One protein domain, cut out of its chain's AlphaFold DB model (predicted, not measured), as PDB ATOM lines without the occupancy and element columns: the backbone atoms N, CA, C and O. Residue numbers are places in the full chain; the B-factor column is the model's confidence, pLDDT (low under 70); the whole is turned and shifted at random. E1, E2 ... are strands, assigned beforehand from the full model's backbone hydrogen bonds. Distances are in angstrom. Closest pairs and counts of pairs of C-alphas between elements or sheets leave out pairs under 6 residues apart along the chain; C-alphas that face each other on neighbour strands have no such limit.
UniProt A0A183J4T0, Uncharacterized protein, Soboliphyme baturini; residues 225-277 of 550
ATOM      1  N   ARG A 225      17.417  -5.068 -32.132       94.25
ATOM      2  CA  ARG A 225      16.334  -4.073 -32.083       94.25
ATOM      3  C   ARG A 225      16.869  -2.674 -32.395       94.25
ATOM      4  O   ARG A 225      18.023  -2.381 -32.104       94.25
ATOM      5  N   CYS A 226      16.034  -1.789 -32.929       94.75
ATOM      6  CA  CYS A 226      16.457  -0.474 -33.438       94.75
ATOM      7  C   CYS A 226      16.992   0.554 -32.416       94.75
ATOM      8  O   CYS A 226      17.224   1.698 -32.795       94.75
ATOM      9  N   SER A 227      17.182   0.211 -31.140       89.81
ATOM     10  CA  SER A 227      17.525   1.183 -30.092       89.81
ATOM     11  C   SER A 227      18.959   0.975 -29.580       89.81
ATOM     12  O   SER A 227      19.247  -0.134 -29.122       89.81
ATOM     13  N   PRO A 228      19.865   1.982 -29.636       85.75
ATOM     14  CA  PRO A 228      19.669   3.388 -30.040       85.75
ATOM     15  C   PRO A 228      19.953   3.684 -31.530       85.75
ATOM     16  O   PRO A 228      19.944   4.839 -31.945       85.75
ATOM     17  N   GLY A 229      20.235   2.665 -32.340       92.12
ATOM     18  CA  GLY A 229      20.493   2.804 -33.770       92.12
ATOM     19  C   GLY A 229      20.949   1.484 -34.382       92.12
ATOM     20  O   GLY A 229      21.281   0.538 -33.667       92.12
ATOM     21  N   CYS A 230      20.954   1.409 -35.708       95.62
ATOM     22  CA  CYS A 230      21.475   0.257 -36.437       95.62
ATOM     23  C   CYS A 230      22.934   0.494 -36.856       95.62
ATOM     24  O   CYS A 230      23.321   1.643 -37.077       95.62
ATOM     25  N   PRO A 231      23.763  -0.561 -36.964       94.38
ATOM     26  CA  PRO A 231      25.120  -0.428 -37.484       94.38
ATOM     27  C   PRO A 231      25.109   0.025 -38.952       94.38
ATOM     28  O   PRO A 231      24.115  -0.132 -39.662       94.38
ATOM     29  N   ILE A 232      26.233   0.572 -39.425       90.94
ATOM     30  CA  ILE A 232      26.384   1.053 -40.809       90.94
ATOM     31  C   ILE A 232      26.032  -0.073 -41.799       90.94
ATOM     32  O   ILE A 232      26.502  -1.200 -41.660       90.94
ATOM     33  N   GLY A 233      25.198   0.238 -42.797       91.94
ATOM     34  CA  GLY A 233      24.676  -0.736 -43.768       91.94
ATOM     35  C   GLY A 233      23.386  -1.449 -43.337       91.94
ATOM     36  O   GLY A 233      22.835  -2.234 -44.111       91.94
ATOM     37  N   TYR A 234      22.875  -1.153 -42.138       94.62
ATOM     38  CA  TYR A 234      21.585  -1.618 -41.639       94.62
ATOM     39  C   TYR A 234      20.678  -0.427 -41.334       94.62
ATOM     40  O   TYR A 234      21.137   0.614 -40.870       94.62
ATOM     41  N   ALA A 235      19.378  -0.589 -41.559       94.88
ATOM     42  CA  ALA A 235      18.374   0.406 -41.206       94.88
ATOM     43  C   ALA A 235      17.213  -0.240 -40.455       94.88
ATOM     44  O   ALA A 235      16.924  -1.430 -40.618       94.88
ATOM     45  N   CYS A 236      16.569   0.560 -39.609       95.12
ATOM     46  CA  CYS A 236      15.454   0.107 -38.798       95.12
ATOM     47  C   CYS A 236      14.233  -0.169 -39.678       95.12
ATOM     48  O   CYS A 236      13.751   0.725 -40.372       95.12
ATOM     49  N   ARG A 237      13.706  -1.391 -39.619       94.31
ATOM     50  CA  ARG A 237      12.428  -1.757 -40.227       94.31
ATOM     51  C   ARG A 237      11.713  -2.733 -39.302       94.31
ATOM     52  O   ARG A 237      12.290  -3.734 -38.900       94.31
ATOM     53  N   ASN A 238      10.461  -2.430 -38.956       92.50
ATOM     54  CA  ASN A 238       9.650  -3.249 -38.049       92.50
ATOM     55  C   ASN A 238      10.357  -3.578 -36.715       92.50
ATOM     56  O   ASN A 238      10.419  -4.736 -36.310       92.50
ATOM     57  N   GLU A 239      10.932  -2.562 -36.061       93.38
ATOM     58  CA  GLU A 239      11.667  -2.664 -34.783       93.38
ATOM     59  C   GLU A 239      12.980  -3.468 -34.816       93.38
ATOM     60  O   GLU A 239      13.684  -3.515 -33.805       93.38
ATOM     61  N   GLY A 240      13.358  -4.034 -35.967       95.06
ATOM     62  CA  GLY A 240      14.617  -4.739 -36.190       95.06
ATOM     63  C   GLY A 240      15.581  -3.988 -37.114       95.06
ATOM     64  O   GLY A 240      15.176  -3.276 -38.031       95.06
ATOM     65  N   CYS A 241      16.882  -4.158 -36.898       96.50
ATOM     66  CA  CYS A 241      17.919  -3.698 -37.815       96.50
ATOM     67  C   CYS A 241      18.082  -4.699 -38.958       96.50
ATOM     68  O   CYS A 241      18.620  -5.792 -38.767       96.50
ATOM     69  N   CYS A 242      17.632  -4.300 -40.144       96.81
ATOM     70  CA  CYS A 242      17.691  -5.097 -41.362       96.81
ATOM     71  C   CYS A 242      18.785  -4.585 -42.289       96.81
ATOM     72  O   CYS A 242      19.006  -3.375 -42.387       96.81
ATOM     73  N   ARG A 243      19.471  -5.507 -42.973       95.25
ATOM     74  CA  ARG A 243      20.497  -5.149 -43.953       95.25
ATOM     75  C   ARG A 243      19.827  -4.437 -45.121       95.25
ATOM     76  O   ARG A 243      18.819  -4.912 -45.637       95.25
ATOM     77  N   MET A 244      20.379  -3.304 -45.539       95.12
ATOM     78  CA  MET A 244      19.876  -2.625 -46.728       95.12
ATOM     79  C   MET A 244      20.477  -3.263 -47.988       95.12
ATOM     80  O   MET A 244      21.688  -3.522 -48.011       95.12
ATOM     81  N   PRO A 245      19.682  -3.519 -49.041       93.31
ATOM     82  CA  PRO A 245      20.230  -3.884 -50.339       93.31
ATOM     83  C   PRO A 245      21.146  -2.765 -50.872       93.31
ATOM     84  O   PRO A 245      20.891  -1.583 -50.619       93.31
ATOM     85  N   PRO A 246      22.231  -3.108 -51.590       92.94
ATOM     86  CA  PRO A 246      23.068  -2.109 -52.242       92.94
ATOM     87  C   PRO A 246      22.267  -1.378 -53.321       92.94
ATOM     88  O   PRO A 246      21.469  -1.987 -54.035       92.94
ATOM     89  N   CYS A 247      22.506  -0.077 -53.473       94.38
ATOM     90  CA  CYS A 247      21.896   0.678 -54.556       94.38
ATOM     91  C   CYS A 247      22.424   0.179 -55.911       94.38
ATOM     92  O   CYS A 247      23.598  -0.189 -56.002       94.38
ATOM     93  N   PRO A 248      21.624   0.235 -56.994       89.06
ATOM     94  CA  PRO A 248      22.065  -0.188 -58.328       89.06
ATOM     95  C   PRO A 248      23.322   0.542 -58.822       89.06
ATOM     96  O   PRO A 248      24.063   0.037 -59.657       89.06
ATOM     97  N   THR A 249      23.571   1.737 -58.287       85.12
ATOM     98  CA  THR A 249      24.736   2.585 -58.559       85.12
ATOM     99  C   THR A 249      26.001   2.159 -57.802       85.12
ATOM    100  O   THR A 249      27.032   2.811 -57.933       85.12
ATOM    101  N   GLY A 250      25.940   1.104 -56.982       89.12
ATOM    102  CA  GLY A 250      27.034   0.655 -56.112       89.12
ATOM    103  C   GLY A 250      27.157   1.434 -54.797       89.12
ATOM    104  O   GLY A 250      28.003   1.104 -53.969       89.12
ATOM    105  N   GLY A 251      26.316   2.452 -54.580       90.00
ATOM    106  CA  GLY A 251      26.252   3.193 -53.320       90.00
ATOM    107  C   GLY A 251      25.575   2.406 -52.191       90.00
ATOM    108  O   GLY A 251      24.775   1.498 -52.429       90.00
ATOM    109  N   LEU A 252      25.866   2.783 -50.944       91.56
ATOM    110  CA  LEU A 252      25.112   2.313 -49.782       91.56
ATOM    111  C   LEU A 252      23.790   3.084 -49.695       91.56
ATOM    112  O   LEU A 252      23.783   4.314 -49.767       91.56
ATOM    113  N   ALA A 253      22.683   2.364 -49.532       94.25
ATOM    114  CA  ALA A 253      21.401   2.966 -49.193       94.25
ATOM    115  C   ALA A 253      21.471   3.653 -47.820       94.25
ATOM    116  O   ALA A 253      22.216   3.222 -46.937       94.25
ATOM    117  N   THR A 254      20.694   4.719 -47.637       93.44
ATOM    118  CA  THR A 254      20.672   5.487 -46.379       93.44
ATOM    119  C   THR A 254      19.493   5.148 -45.481       93.44
ATOM    120  O   THR A 254      19.627   5.230 -44.264       93.44
ATOM    121  N   ASN A 255      18.339   4.796 -46.053       93.62
ATOM    122  CA  ASN A 255      17.136   4.458 -45.296       93.62
ATOM    123  C   ASN A 255      16.179   3.575 -46.114       93.62
ATOM    124  O   ASN A 255      16.347   3.436 -47.324       93.62
ATOM    125  N   TRP A 256      15.159   3.008 -45.469       93.94
ATOM    126  CA  TRP A 256      14.024   2.377 -46.149       93.94
ATOM    127  C   TRP A 256      12.996   3.425 -46.583       93.94
ATOM    128  O   TRP A 256      12.823   4.445 -45.921       93.94
ATOM    129  N   CYS A 257      12.280   3.144 -47.666       95.81
ATOM    130  CA  CYS A 257      11.187   3.969 -48.166       95.81
ATOM    131  C   CYS A 257      10.052   3.097 -48.708       95.81
ATOM    132  O   CYS A 257      10.276   2.059 -49.333       95.81
ATOM    133  N   ASN A 258       8.820   3.532 -48.475       94.19
ATOM    134  CA  ASN A 258       7.615   2.992 -49.102       94.19
ATOM    135  C   ASN A 258       7.129   3.907 -50.235       94.19
ATOM    136  O   ASN A 258       6.393   3.474 -51.118       94.19
ATOM    137  N   SER A 259       7.550   5.170 -50.201       93.06
ATOM    138  CA  SER A 259       7.189   6.224 -51.133       93.06
ATOM    139  C   SER A 259       8.417   7.081 -51.464       93.06
ATOM    140  O   SER A 259       9.296   7.240 -50.613       93.06
ATOM    141  N   PRO A 260       8.499   7.691 -52.662       87.06
ATOM    142  CA  PRO A 260       9.565   8.639 -53.001       87.06
ATOM    143  C   PRO A 260       9.681   9.824 -52.028       87.06
ATOM    144  O   PRO A 260      10.743  10.429 -51.946       87.06
ATOM    145  N   PHE A 261       8.627  10.135 -51.265       91.06
ATOM    146  CA  PHE A 261       8.632  11.216 -50.272       91.06
ATOM    147  C   PHE A 261       9.268  10.841 -48.924       91.06
ATOM    148  O   PHE A 261       9.527  11.735 -48.123       91.06
ATOM    149  N   ASP A 262       9.528   9.555 -48.664       93.12
ATOM    150  CA  ASP A 262      10.173   9.107 -47.415       93.12
ATOM    151  C   ASP A 262      11.686   9.372 -47.426       93.12
ATOM    152  O   ASP A 262      12.351   9.368 -46.387       93.12
ATOM    153  N   CYS A 263      12.240   9.576 -48.619       94.62
ATOM    154  CA  CYS A 263      13.652   9.823 -48.816       94.62
ATOM    155  C   CYS A 263      13.995  11.297 -48.628       94.62
ATOM    156  O   CYS A 263      13.207  12.194 -48.928       94.62
ATOM    157  N   HIS A 264      15.211  11.553 -48.144       91.31
ATOM    158  CA  HIS A 264      15.717  12.914 -48.049       91.31
ATOM    159  C   HIS A 264      15.741  13.544 -49.456       91.31
ATOM    160  O   HIS A 264      15.997  12.820 -50.427       91.31
ATOM    161  N   PRO A 265      15.524  14.867 -49.610       81.69
ATOM    162  CA  PRO A 265      15.800  15.530 -50.880       81.69
ATOM    163  C   PRO A 265      17.187  15.106 -51.383       81.69
ATOM    164  O   PRO A 265      18.123  15.008 -50.584       81.69
ATOM    165  N   PHE A 266      17.275  14.815 -52.688       81.31
ATOM    166  CA  PHE A 266      18.428  14.235 -53.411       81.31
ATOM    167  C   PHE A 266      18.579  12.704 -53.372       81.31
ATOM    168  O   PHE A 266      19.581  12.164 -53.853       81.31
ATOM    169  N   GLN A 267      17.577  11.990 -52.868       92.19
ATOM    170  CA  GLN A 267      17.529  10.532 -52.900       92.19
ATOM    171  C   GLN A 267      16.258  10.053 -53.595       92.19
ATOM    172  O   GLN A 267      15.193  10.632 -53.406       92.19
ATOM    173  N   ASP A 268      16.375   8.998 -54.397       92.81
ATOM    174  CA  ASP A 268      15.228   8.338 -55.015       92.81
ATOM    175  C   ASP A 268      14.953   7.021 -54.278       92.81
ATOM    176  O   ASP A 268      15.876   6.293 -53.895       92.81
ATOM    177  N   CYS A 269      13.668   6.716 -54.088       95.62
ATOM    178  CA  CYS A 269      13.234   5.446 -53.521       95.62
ATOM    179  C   CYS A 269      13.331   4.347 -54.586       95.62
ATOM    180  O   CYS A 269      12.462   4.228 -55.450       95.62
ATOM    181  N   ILE A 270      14.397   3.550 -54.544       94.00
ATOM    182  CA  ILE A 270      14.670   2.480 -55.506       94.00
ATOM    183  C   ILE A 270      14.667   1.157 -54.747       94.00
ATOM    184  O   ILE A 270      15.422   0.988 -53.799       94.00
ATOM    185  N   GLN A 271      13.811   0.211 -55.150       93.62
ATOM    186  CA  GLN A 271      13.680  -1.098 -54.482       93.62
ATOM    187  C   GLN A 271      13.424  -0.984 -52.963       93.62
ATOM    188  O   GLN A 271      13.999  -1.714 -52.158       93.62
ATOM    189  N   SER A 272      12.554  -0.046 -52.573       94.38
ATOM    190  CA  SER A 272      12.202   0.252 -51.175       94.38
ATOM    191  C   SER A 272      13.345   0.782 -50.302       94.38
ATOM    192  O   SER A 272      13.212   0.808 -49.078       94.38
ATOM    193  N   VAL A 273      14.450   1.241 -50.891       95.00
ATOM    194  CA  VAL A 273      15.508   1.954 -50.172       95.00
ATOM    195  C   VAL A 273      15.820   3.307 -50.804       95.00
ATOM    196  O   VAL A 273      15.706   3.498 -52.012       95.00
ATOM    197  N   CYS A 274      16.216   4.265 -49.973       95.81
ATOM    198  CA  CYS A 274      16.657   5.580 -50.403       95.81
ATOM    199  C   CYS A 274      18.086   5.490 -50.917       95.81
ATOM    200  O   CYS A 274      19.039   5.303 -50.154       95.81
ATOM    201  N   CYS A 275      18.217   5.630 -52.228       95.31
ATOM    202  CA  CYS A 275      19.490   5.655 -52.916       95.31
ATOM    203  C   CYS A 275      19.833   7.086 -53.294       95.31
ATOM    204  O   CYS A 275      18.978   7.821 -53.787       95.31
ATOM    205  N   SER A 276      21.095   7.479 -53.100       90.50
ATOM    206  CA  SER A 276      21.578   8.743 -53.653       90.50
ATOM    207  C   SER A 276      21.305   8.750 -55.148       90.50
ATOM    208  O   SER A 276      21.730   7.842 -55.870       90.50
ATOM    209  N   LYS A 277      20.567   9.764 -55.598       84.94
ATOM    210  CA  LYS A 277      20.271   9.932 -57.010       84.94
ATOM    211  C   LYS A 277      21.602  10.080 -57.731       84.94
ATOM    212  O   LYS A 277      22.359  11.009 -57.458       84.94
TER     213      LYS A 277
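This is residues 225 to 277 of the 550 residues of an uncharacterized protein of Soboliphyme baturini (UniProt A0A183J4T0). With little regular structure, this is a pair of small two-stranded hairpins, E1-E2 and E3-E4, set at opposite ends and joined by a long looping stretch, residues 244 to 266, which loops round E3-E4. The printed part has 53 residues, no named helix and four strands in the order E1, E2, E3, E4, in two antiparallel sheets; the class is all strand, with 16 residues in named elements. It is compact, radius of gyration of the C-alphas 10.5 A, spanning 28 by 22 by 16 A.

E1, residues 234 to 237, begins at C-alpha (21.585, -1.618, -41.639) and is 9.3 A long; E2, residues 240 to 243, 9.7 A. E3 is residues 267 to 270, 8.9 A; E4, residues 273 to 276, 9.7 A, ends at C-alpha (21.578, 8.743, -53.653).

E1 and E2 form an antiparallel hairpin at 136 degrees, with N 235 and O 242 2.9 A apart, within hydrogen-bond range. E3 and E4 form another at 138 degrees, with N 268 and O 275 at 2.9 A. E1 and E2 are apart from E3 and E4.

The C-alphas of Ser 227 and Thr 249, the farthest apart, are 29.4 A apart. The E2 to E3 link is long, 23 residues. The printed part has no cut, and no printed residue is under 70 in pLDDT.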